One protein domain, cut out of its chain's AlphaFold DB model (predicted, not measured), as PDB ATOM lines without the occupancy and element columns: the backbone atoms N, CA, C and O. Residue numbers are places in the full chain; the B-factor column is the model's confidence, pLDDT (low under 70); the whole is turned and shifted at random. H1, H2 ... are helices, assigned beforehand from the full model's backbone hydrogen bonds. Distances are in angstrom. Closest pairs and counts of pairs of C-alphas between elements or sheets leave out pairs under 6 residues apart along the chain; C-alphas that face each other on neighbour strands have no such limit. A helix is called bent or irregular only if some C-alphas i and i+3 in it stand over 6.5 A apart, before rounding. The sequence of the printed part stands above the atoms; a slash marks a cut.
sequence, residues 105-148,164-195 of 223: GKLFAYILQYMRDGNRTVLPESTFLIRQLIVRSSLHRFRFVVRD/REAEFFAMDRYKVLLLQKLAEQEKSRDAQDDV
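AT A GLANCE: This is residues 105 to 148 and 164 to 195 of the 223 residues of the protein "BTB_2 domain-containing protein" of Anisakis simplex (UniProt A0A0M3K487). What is the overall shape? A long helix, H5, has the short helix H2 alongside it, while H1 lies crosswise near the end where H5 begins and the small H4 sits in the corner between H1, H2 and H5. Two stretches stick out from this body: residues 187 to 195 at the far end of H5, and residues 139 to 148, which run from H3 to the cut. What is it made of, and how large is it? The 76 printed residues include five named helices, in the order H1 to H5, and no named strand, and the class is all helix. It is only just compact, close to loose, with a radius of gyration of the C-alphas of 13.4 A and spans of 38 by 26 by 20 A.

HOW THE PARTS SIT: What touches the longest helix? H5, residues 172 to 195, touches H2, residues 127 to 133, with its residues 178 to 185 alone; the closest C-alphas, of Ile 130 and Leu 178, are 6.2 A apart, at a shallow tilt of 17 degrees, opposite ways. H1, residues 105 to 120, only just touches H5, with 3 pairs of C-alphas within 8 A, the closest being Tyr 114 and Tyr 174 at 7.1 A; their lines are about perpendicular at 85 degrees. Where are the two short helices? H4, residues 165 to 168, touches H1, with the C-alphas of Ile 111 and Ala 166 closest at 6.9 A, and touches H5 only at the corner, Ala 166 to Lys 175 at 5.9 A. H3, residues 136 to 141, is apart from H1, H4 and H5, and meets H2 only through their link. Do the backbones hold helical pairs? Every O i to N i+4 pair is within hydrogen-bond range in H2, against 9 of 12 in H1, 19 of 20 in H5 and 0 of 2 in H3, where 1 of 3 O i to N i+3 pairs is; H4 is too short for an O i to N i+4 pair.

IN THESE COORDINATES: Where does H5 run? It goes from C-alpha 172 at (69.084, 81.973, 70.629) to C-alpha 195 at (66.743, 74.003, 36.112), 35.5 A. How long are the others? H1 starts at (79.298, 97.904, 65.323) and measures 21.5 A, H2 9.9 A, H3 10.4 A and H4 4.9 A. Which are irregular? H1, with a kink of 54 degrees near residue 114, has C-alphas 116 and 119 9.5 A apart, and H3 has C-alphas 138 and 141 7.2 A apart.

THE WHOLE: Is the printed part unbroken? Residues 149 to 163 are not printed, and C-alphas 148 and 164 are 30.8 A apart across the cut. Are any links long? Of the links printed whole, H2 to H3 and H4 to H5 are tight and H1 to H2 is short. Where is confidence low? The mean pLDDT of the printed part is 77.0, and residues 135 to 148, 166 and 192 to 195 of this predicted model are under 70.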
ATOM      1  N   GLY A 105      80.428  96.987  65.314       88.94
ATOM      2  CA  GLY A 105      79.298  97.904  65.323       88.94
ATOM      3  C   GLY A 105      78.388  97.765  64.092       88.94
ATOM      4  O   GLY A 105      77.175  97.875  64.222       88.94
ATOM      5  N   LYS A 106      78.904  97.484  62.881       90.38
ATOM      6  CA  LYS A 106      78.043  97.298  61.686       90.38
ATOM      7  C   LYS A 106      77.060  96.153  61.894       90.38
ATOM      8  O   LYS A 106      75.887  96.300  61.564       90.38
ATOM      9  N   LEU A 107      77.536  95.042  62.443       89.75
ATOM     10  CA  LEU A 107      76.704  93.877  62.715       89.75
ATOM     11  C   LEU A 107      75.778  94.105  63.917       89.75
ATOM     12  O   LEU A 107      74.635  93.646  63.895       89.75
ATOM     13  N   PHE A 108      76.215  94.882  64.913       93.75
ATOM     14  CA  PHE A 108      75.386  95.252  66.062       93.75
ATOM     15  C   PHE A 108      74.096  95.987  65.675       93.75
ATOM     16  O   PHE A 108      73.087  95.831  66.353       93.75
ATOM     17  N   ALA A 109      74.069  96.723  64.560       93.25
ATOM     18  CA  ALA A 109      72.831  97.341  64.078       93.25
ATOM     19  C   ALA A 109      71.697  96.313  63.875       93.25
ATOM     20  O   ALA A 109      70.554  96.577  64.239       93.25
ATOM     21  N   TYR A 110      72.016  95.119  63.362       93.31
ATOM     22  CA  TYR A 110      71.045  94.037  63.169       93.31
ATOM     23  C   TYR A 110      70.633  93.379  64.490       93.31
ATOM     24  O   TYR A 110      69.464  93.049  64.679       93.31
ATOM     25  N   ILE A 111      71.586  93.237  65.415       93.69
ATOM     26  CA  ILE A 111      71.333  92.775  66.786       93.69
ATOM     27  C   ILE A 111      70.336  93.716  67.467       93.69
ATOM     28  O   ILE A 111      69.293  93.273  67.943       93.69
ATOM     29  N   LEU A 112      70.609  95.020  67.436       95.06
ATOM     30  CA  LEU A 112      69.766  96.038  68.049       95.06
ATOM     31  C   LEU A 112      68.381  96.110  67.392       95.06
ATOM     32  O   LEU A 112      67.384  96.269  68.091       95.06
ATOM     33  N   GLN A 113      68.296  95.943  66.068       94.81
ATOM     34  CA  GLN A 113      67.010  95.882  65.372       94.81
ATOM     35  C   GLN A 113      66.167  94.693  65.852       94.81
ATOM     36  O   GLN A 113      64.996  94.867  66.185       94.81
ATOM     37  N   TYR A 114      66.768  93.506  65.989       94.62
ATOM     38  CA  TYR A 114      66.064  92.351  66.546       94.62
ATOM     39  C   TYR A 114      65.662  92.571  68.011       94.62
ATOM     40  O   TYR A 114      64.574  92.168  68.422       94.62
ATOM     41  N   MET A 115      66.484  93.264  68.804       94.19
ATOM     42  CA  MET A 115      66.107  93.637  70.171       94.19
ATOM     43  C   MET A 115      64.877  94.553  70.209       94.19
ATOM     44  O   MET A 115      64.084  94.448  71.142       94.19
ATOM     45  N   ARG A 116      64.657  95.398  69.198       94.50
ATOM     46  CA  ARG A 116      63.458  96.246  69.091       94.50
ATOM     47  C   ARG A 116      62.242  95.446  68.631       94.50
ATOM     48  O   ARG A 116      61.273  95.324  69.376       94.50
ATOM     49  N   ASP A 117      62.337  94.801  67.471       94.06
ATOM     50  CA  ASP A 117      61.168  94.236  66.776       94.06
ATOM     51  C   ASP A 117      60.887  92.762  67.112       94.06
ATOM     52  O   ASP A 117      59.825  92.218  66.790       94.06
ATOM     53  N   GLY A 118      61.848  92.074  67.733       91.69
ATOM     54  CA  GLY A 118      61.787  90.637  67.976       91.69
ATOM     55  C   GLY A 118      61.587  89.852  66.679       91.69
ATOM     56  O   GLY A 118      62.243  90.094  65.668       91.69
ATOM     57  N   ASN A 119      60.647  88.908  66.684       89.00
ATOM     58  CA  ASN A 119      60.390  88.022  65.541       89.00
ATOM     59  C   ASN A 119      59.897  88.750  64.279       89.00
ATOM     60  O   ASN A 119      59.854  88.136  63.218       89.00
ATOM     61  N   ARG A 120      59.508  90.025  64.388       89.56
ATOM     62  CA  ARG A 120      59.106  90.858  63.246       89.56
ATOM     63  C   ARG A 120      60.282  91.599  62.611       89.56
ATOM     64  O   ARG A 120      60.065  92.353  61.670       89.56
ATOM     65  N   THR A 121      61.503  91.403  63.114       91.94
ATOM     66  CA  THR A 121      62.685  92.047  62.544       91.94
ATOM     67  C   THR A 121      62.850  91.667  61.079       91.94
ATOM     68  O   THR A 121      62.680  90.510  60.685       91.94
ATOM     69  N   VAL A 122      63.282  92.637  60.284       91.19
ATOM     70  CA  VAL A 122      63.776  92.361  58.939       91.19
ATOM     71  C   VAL A 122      65.120  91.644  59.064       91.19
ATOM     72  O   VAL A 122      66.013  92.089  59.791       91.19
ATOM     73  N   LEU A 123      65.251  90.505  58.386       90.75
ATOM     74  CA  LEU A 123      66.498  89.746  58.323       90.75
ATOM     75  C   LEU A 123      67.358  90.254  57.154       90.75
ATOM     76  O   LEU A 123      66.808  90.670  56.135       90.75
ATOM     77  N   PRO A 124      68.698  90.208  57.257       90.88
ATOM     78  CA  PRO A 124      69.561  90.547  56.132       90.88
ATOM     79  C   PRO A 124      69.309  89.611  54.943       90.88
ATOM     80  O   PRO A 124      69.206  88.402  55.122       90.88
ATOM     81  N   GLU A 125      69.290  90.150  53.724       88.62
ATOM     82  CA  GLU A 125      69.170  89.334  52.504       88.62
ATOM     83  C   GLU A 125      70.508  88.733  52.058       88.62
ATOM     84  O   GLU A 125      70.555  87.702  51.393       88.62
ATOM     85  N   SER A 126      71.631  89.347  52.432       87.06
ATOM     86  CA  SER A 126      72.948  88.840  52.052       87.06
ATOM     87  C   SER A 126      73.324  87.610  52.881       87.06
ATOM     88  O   SER A 126      73.541  87.711  54.091       87.06
ATOM     89  N   THR A 127      73.517  86.467  52.215       81.81
ATOM     90  CA  THR A 127      74.049  85.238  52.832       81.81
ATOM     91  C   THR A 127      75.380  85.481  53.551       81.81
ATOM     92  O   THR A 127      75.646  84.864  54.582       81.81
ATOM     93  N   PHE A 128      76.214  86.396  53.044       82.94
ATOM     94  CA  PHE A 128      77.471  86.792  53.675       82.94
ATOM     95  C   PHE A 128      77.233  87.484  55.021       82.94
ATOM     96  O   PHE A 128      77.825  87.076  56.019       82.94
ATOM     97  N   LEU A 129      76.316  88.457  55.078       84.31
ATOM     98  CA  LEU A 129      75.955  89.138  56.329       84.31
ATOM     99  C   LEU A 129      75.326  88.175  57.336       84.31
ATOM    100  O   LEU A 129      75.710  88.179  58.505       84.31
ATOM    101  N   ILE A 130      74.425  87.295  56.887       84.69
ATOM    102  CA  ILE A 130      73.860  86.253  57.750       84.69
ATOM    103  C   ILE A 130      74.992  85.397  58.328       84.69
ATOM    104  O   ILE A 130      75.087  85.226  59.541       84.69
ATOM    105  N   ARG A 131      75.915  84.915  57.486       82.69
ATOM    106  CA  ARG A 131      77.070  84.118  57.929       82.69
ATOM    107  C   ARG A 131      77.977  84.881  58.894       82.69
ATOM    108  O   ARG A 131      78.551  84.229  59.760       82.69
ATOM    109  N   GLN A 132      78.111  86.201  58.778       82.94
ATOM    110  CA  GLN A 132      78.851  87.021  59.742       82.94
ATOM    111  C   GLN A 132      78.134  87.130  61.098       82.94
ATOM    112  O   GLN A 132      78.799  87.124  62.131       82.94
ATOM    113  N   LEU A 133      76.797  87.147  61.117       83.06
ATOM    114  CA  LEU A 133      75.998  87.223  62.345       83.06
ATOM    115  C   LEU A 133      75.945  85.904  63.145       83.06
ATOM    116  O   LEU A 133      75.816  85.957  64.367       83.06
ATOM    117  N   ILE A 134      76.069  84.729  62.506       81.50
ATOM    118  CA  ILE A 134      75.882  83.406  63.158       81.50
ATOM    119  C   ILE A 134      77.090  82.467  63.100       81.50
ATOM    120  O   ILE A 134      77.579  82.193  62.011       81.50
ATOM    121  N   VAL A 135      77.519  81.845  64.213       63.59
ATOM    122  CA  VAL A 135      78.616  80.852  64.182       63.59
ATOM    123  C   VAL A 135      78.208  79.515  63.581       63.59
ATOM    124  O   VAL A 135      77.739  78.616  64.265       63.59
ATOM    125  N   ARG A 136      78.508  79.322  62.293       51.81
ATOM    126  CA  ARG A 136      78.505  78.004  61.632       51.81
ATOM    127  C   ARG A 136      79.397  76.972  62.340       51.81
ATOM    128  O   ARG A 136      79.073  75.797  62.335       51.81
ATOM    129  N   SER A 137      80.485  77.381  62.984       41.50
ATOM    130  CA  SER A 137      81.408  76.464  63.672       41.50
ATOM    131  C   SER A 137      80.765  75.722  64.858       41.50
ATOM    132  O   SER A 137      81.195  74.620  65.180       41.50
ATOM    133  N   SER A 138      79.701  76.263  65.469       44.38
ATOM    134  CA  SER A 138      78.947  75.594  66.545       44.38
ATOM    135  C   SER A 138      77.819  74.682  66.014       44.38
ATOM    136  O   SER A 138      77.196  73.936  66.764       44.38
ATOM    137  N   LEU A 139      77.577  74.666  64.692       45.44
ATOM    138  CA  LEU A 139      76.620  73.764  64.030       45.44
ATOM    139  C   LEU A 139      77.135  72.332  63.825       45.44
ATOM    140  O   LEU A 139      76.478  71.551  63.146       45.44
ATOM    141  N   HIS A 140      78.232  71.923  64.466       44.62
ATOM    142  CA  HIS A 140      78.656  70.516  64.449       44.62
ATOM    143  C   HIS A 140      77.620  69.554  65.070       44.62
ATOM    144  O   HIS A 140      77.784  68.341  64.969       44.62
ATOM    145  N   ARG A 141      76.545  70.059  65.699       40.06
ATOM    146  CA  ARG A 141      75.553  69.225  66.396       40.06
ATOM    147  C   ARG A 141      74.093  69.396  65.973       40.06
ATOM    148  O   ARG A 141      73.239  68.743  66.563       40.06
ATOM    149  N   PHE A 142      73.778  70.209  64.963       40.84
ATOM    150  CA  PHE A 142      72.416  70.250  64.416       40.84
ATOM    151  C   PHE A 142      72.346  69.434  63.128       40.84
ATOM    152  O   PHE A 142      72.647  69.909  62.038       40.84
ATOM    153  N   ARG A 143      71.965  68.163  63.285       39.59
ATOM    154  CA  ARG A 143      71.647  67.261  62.180       39.59
ATOM    155  C   ARG A 143      70.246  67.619  61.690       39.59
ATOM    156  O   ARG A 143      69.279  67.360  62.399       39.59
ATOM    157  N   PHE A 144      70.135  68.247  60.524       41.72
ATOM    158  CA  PHE A 144      68.834  68.494  59.909       41.72
ATOM    159  C   PHE A 144      68.508  67.339  58.958       41.72
ATOM    160  O   PHE A 144      69.326  66.976  58.110       41.72
ATOM    161  N   VAL A 145      67.335  66.735  59.139       36.84
ATOM    162  CA  VAL A 145      66.797  65.704  58.248       36.84
ATOM    163  C   VAL A 145      65.774  66.384  57.353       36.84
ATOM    164  O   VAL A 145      64.772  66.901  57.841       36.84
ATOM    165  N   VAL A 146      66.017  66.387  56.045       42.78
ATOM    166  CA  VAL A 146      65.000  66.745  55.051       42.78
ATOM    167  C   VAL A 146      64.761  65.516  54.195       42.78
ATOM    168  O   VAL A 146      65.681  65.078  53.508       42.78
ATOM    169  N   ARG A 147      63.530  64.979  54.239       42.47
ATOM    170  CA  ARG A 147      63.050  63.879  53.376       42.47
ATOM    171  C   ARG A 147      64.101  62.776  53.195       42.47
ATOM    172  O   ARG A 147      64.601  62.552  52.096       42.47
ATOM    173  N   ASP A 148      64.474  62.169  54.317       42.75
ATOM    174  CA  ASP A 148      65.331  60.980  54.402       42.75
ATOM    175  C   ASP A 148      66.788  61.135  53.934       42.75
ATOM    176  O   ASP A 148      67.526  60.153  53.879       42.75
ATOM    177  N   ARG A 164      80.498  84.822  66.723       70.06
ATOM    178  CA  ARG A 164      79.703  85.680  65.828       70.06
ATOM    179  C   ARG A 164      78.590  86.344  66.634       70.06
ATOM    180  O   ARG A 164      78.203  85.825  67.681       70.06
ATOM    181  N   GLU A 165      78.132  87.509  66.184       75.38
ATOM    182  CA  GLU A 165      77.422  88.460  67.050       75.38
ATOM    183  C   GLU A 165      76.201  87.863  67.761       75.38
ATOM    184  O   GLU A 165      76.081  88.013  68.972       75.38
ATOM    185  N   ALA A 166      75.338  87.103  67.078       69.50
ATOM    186  CA  ALA A 166      74.144  86.536  67.715       69.50
ATOM    187  C   ALA A 166      74.479  85.558  68.860       69.50
ATOM    188  O   ALA A 166      73.722  85.450  69.821       69.50
ATOM    189  N   GLU A 167      75.616  84.862  68.788       78.81
ATOM    190  CA  GLU A 167      76.081  84.002  69.883       78.81
ATOM    191  C   GLU A 167      76.745  84.798  70.999       78.81
ATOM    192  O   GLU A 167      76.557  84.476  72.168       78.81
ATOM    193  N   PHE A 168      77.507  85.835  70.646       80.75
ATOM    194  CA  PHE A 168      78.106  86.735  71.627       80.75
ATOM    195  C   PHE A 168      77.027  87.399  72.492       80.75
ATOM    196  O   PHE A 168      77.120  87.376  73.715       80.75
ATOM    197  N   PHE A 169      75.964  87.897  71.856       84.00
ATOM    198  CA  PHE A 169      74.810  88.485  72.533       84.00
ATOM    199  C   PHE A 169      73.831  87.444  73.100       84.00
ATOM    200  O   PHE A 169      72.796  87.825  73.645       84.00
ATOM    201  N   ALA A 170      74.138  86.144  72.989       84.44
ATOM    202  CA  ALA A 170      73.308  85.042  73.477       84.44
ATOM    203  C   ALA A 170      71.830  85.163  73.045       84.44
ATOM    204  O   ALA A 170      70.913  85.103  73.863       84.44
ATOM    205  N   MET A 171      71.608  85.379  71.744       86.00
ATOM    206  CA  MET A 171      70.290  85.580  71.136       86.00
ATOM    207  C   MET A 171      69.819  84.321  70.405       86.00
ATOM    208  O   MET A 171      69.803  84.257  69.170       86.00
ATOM    209  N   ASP A 172      69.419  83.301  71.165       86.25
ATOM    210  CA  ASP A 172      69.084  81.973  70.629       86.25
ATOM    211  C   ASP A 172      67.993  82.024  69.552       86.25
ATOM    212  O   ASP A 172      68.120  81.428  68.480       86.25
ATOM    213  N   ARG A 173      66.927  82.793  69.802       86.75
ATOM    214  CA  ARG A 173      65.815  82.950  68.855       86.75
ATOM    215  C   ARG A 173      66.246  83.642  67.562       86.75
ATOM    216  O   ARG A 173      65.862  83.188  66.486       86.75
ATOM    217  N   TYR A 174      67.071  84.685  67.646       89.00
ATOM    218  CA  TYR A 174      67.568  85.379  66.457       89.00
ATOM    219  C   TYR A 174      68.443  84.470  65.597       89.00
ATOM    220  O   TYR A 174      68.295  84.419  64.377       89.00
ATOM    221  N   LYS A 175      69.311  83.685  66.246       86.56
ATOM    222  CA  LYS A 175      70.155  82.694  65.580       86.56
ATOM    223  C   LYS A 175      69.324  81.682  64.786       86.56
ATOM    224  O   LYS A 175      69.694  81.369  63.658       86.56
ATOM    225  N   VAL A 176      68.205  81.201  65.334       86.31
ATOM    226  CA  VAL A 176      67.297  80.281  64.621       86.31
ATOM    227  C   VAL A 176      66.704  80.935  63.371       86.31
ATOM    228  O   VAL A 176      66.743  80.326  62.303       86.31
ATOM    229  N   LEU A 177      66.228  82.180  63.469       86.50
ATOM    230  CA  LEU A 177      65.673  82.916  62.325       86.50
ATOM    231  C   LEU A 177      66.711  83.111  61.209       86.50
ATOM    232  O   LEU A 177      66.428  82.868  60.037       86.50
ATOM    233  N   LEU A 178      67.936  83.491  61.579       86.75
ATOM    234  CA  LEU A 178      69.045  83.657  60.638       86.75
ATOM    235  C   LEU A 178      69.432  82.338  59.952       86.75
ATOM    236  O   LEU A 178      69.700  82.325  58.752       86.75
ATOM    237  N   LEU A 179      69.440  81.224  60.690       86.50
ATOM    238  CA  LEU A 179      69.723  79.902  60.127       86.50
ATOM    239  C   LEU A 179      68.639  79.439  59.157       86.50
ATOM    240  O   LEU A 179      68.969  78.906  58.099       86.50
ATOM    241  N   GLN A 180      67.369  79.663  59.492       86.38
ATOM    242  CA  GLN A 180      66.256  79.327  58.612       86.38
ATOM    243  C   GLN A 180      66.333  80.120  57.300       86.38
ATOM    244  O   GLN A 180      66.291  79.522  56.227       86.38
ATOM    245  N   LYS A 181      66.543  81.441  57.381       87.62
ATOM    246  CA  LYS A 181      66.706  82.302  56.199       87.62
ATOM    247  C   LYS A 181      67.872  81.846  55.319       87.62
ATOM    248  O   LYS A 181      67.741  81.804  54.098       87.62
ATOM    249  N   LEU A 182      68.996  81.458  55.926       86.19
ATOM    250  CA  LEU A 182      70.144  80.941  55.181       86.19
ATOM    251  C   LEU A 182      69.819  79.627  54.453       86.19
ATOM    252  O   LEU A 182      70.194  79.471  53.293       86.19
ATOM    253  N   ALA A 183      69.107  78.707  55.107       82.62
ATOM    254  CA  ALA A 183      68.713  77.430  54.515       82.62
ATOM    255  C   ALA A 183      67.727  77.605  53.345       82.62
ATOM    256  O   ALA A 183      67.837  76.919  52.330       82.62
ATOM    257  N   GLU A 184      66.787  78.547  53.455       85.56
ATOM    258  CA  GLU A 184      65.850  78.893  52.378       85.56
ATOM    259  C   GLU A 184      66.577  79.452  51.144       85.56
ATOM    260  O   GLU A 184      66.255  79.088  50.008       85.56
ATOM    261  N   GLN A 185      67.597  80.287  51.359       83.50
ATOM    262  CA  GLN A 185      68.416  80.850  50.284       83.50
ATOM    263  C   GLN A 185      69.303  79.798  49.606       83.50
ATOM    264  O   GLN A 185      69.443  79.818  48.385       83.50
ATOM    265  N   GLU A 186      69.870  78.859  50.369       81.81
ATOM    266  CA  GLU A 186      70.668  77.758  49.814       81.81
ATOM    267  C   GLU A 186      69.789  76.808  48.979       81.81
ATOM    268  O   GLU A 186      70.122  76.531  47.830       81.81
ATOM    269  N   LYS A 187      68.597  76.441  49.470       79.50
ATOM    270  CA  LYS A 187      67.634  75.613  48.720       79.50
ATOM    271  C   LYS A 187      67.160  76.265  47.417       79.50
ATOM    272  O   LYS A 187      66.934  75.578  46.426       79.50
ATOM    273  N   SER A 188      66.968  77.584  47.430       77.38
ATOM    274  CA  SER A 188      66.528  78.327  46.242       77.38
ATOM    275  C   SER A 188      67.607  78.369  45.160       77.38
ATOM    276  O   SER A 188      67.276  78.371  43.979       77.38
ATOM    277  N   ARG A 189      68.885  78.373  45.558       76.38
ATOM    278  CA  ARG A 189      70.019  78.316  44.632       76.38
ATOM    279  C   ARG A 189      70.156  76.933  43.999       76.38
ATOM    280  O   ARG A 189      70.234  76.851  42.782       76.38
ATOM    281  N   ASP A 190      70.081  75.869  44.797       71.88
ATOM    282  CA  ASP A 190      70.181  74.495  44.281       71.88
ATOM    283  C   ASP A 190      69.052  74.197  43.268       71.88
ATOM    284  O   ASP A 190      69.280  73.600  42.222       71.88
ATOM    285  N   ALA A 191      67.840  74.710  43.519       70.56
ATOM    286  CA  ALA A 191      66.722  74.590  42.581       70.56
ATOM    287  C   ALA A 191      66.910  75.387  41.275       70.56
ATOM    288  O   ALA A 191      66.305  75.039  40.264       70.56
ATOM    289  N   GLN A 192      67.695  76.470  41.279       66.81
ATOM    290  CA  GLN A 192      68.022  77.221  40.062       66.81
ATOM    291  C   GLN A 192      69.090  76.507  39.229       66.81
ATOM    292  O   GLN A 192      68.985  76.499  38.002       66.81
ATOM    293  N   ASP A 193      70.061  75.873  39.885       63.66
ATOM    294  CA  ASP A 193      71.112  75.098  39.224       63.66
ATOM    295  C   ASP A 193      70.529  73.837  38.542       63.66
ATOM    296  O   ASP A 193      70.819  73.583  37.374       63.66
ATOM    297  N   ASP A 194      69.592  73.131  39.195       60.78
ATOM    298  CA  ASP A 194      68.891  71.968  38.614       60.78
ATOM    299  C   ASP A 194      68.081  72.320  37.342       60.78
ATOM    300  O   ASP A 194      67.956  71.515  36.414       60.78
ATOM    301  N   VAL A 195      67.512  73.530  37.280       60.94
ATOM    302  CA  VAL A 195      66.743  74.003  36.112       60.94
ATOM    303  C   VAL A 195      67.671  74.426  34.973       60.94
ATOM    304  O   VAL A 195      67.355  74.181  33.807       60.94
TER     305      VAL A 195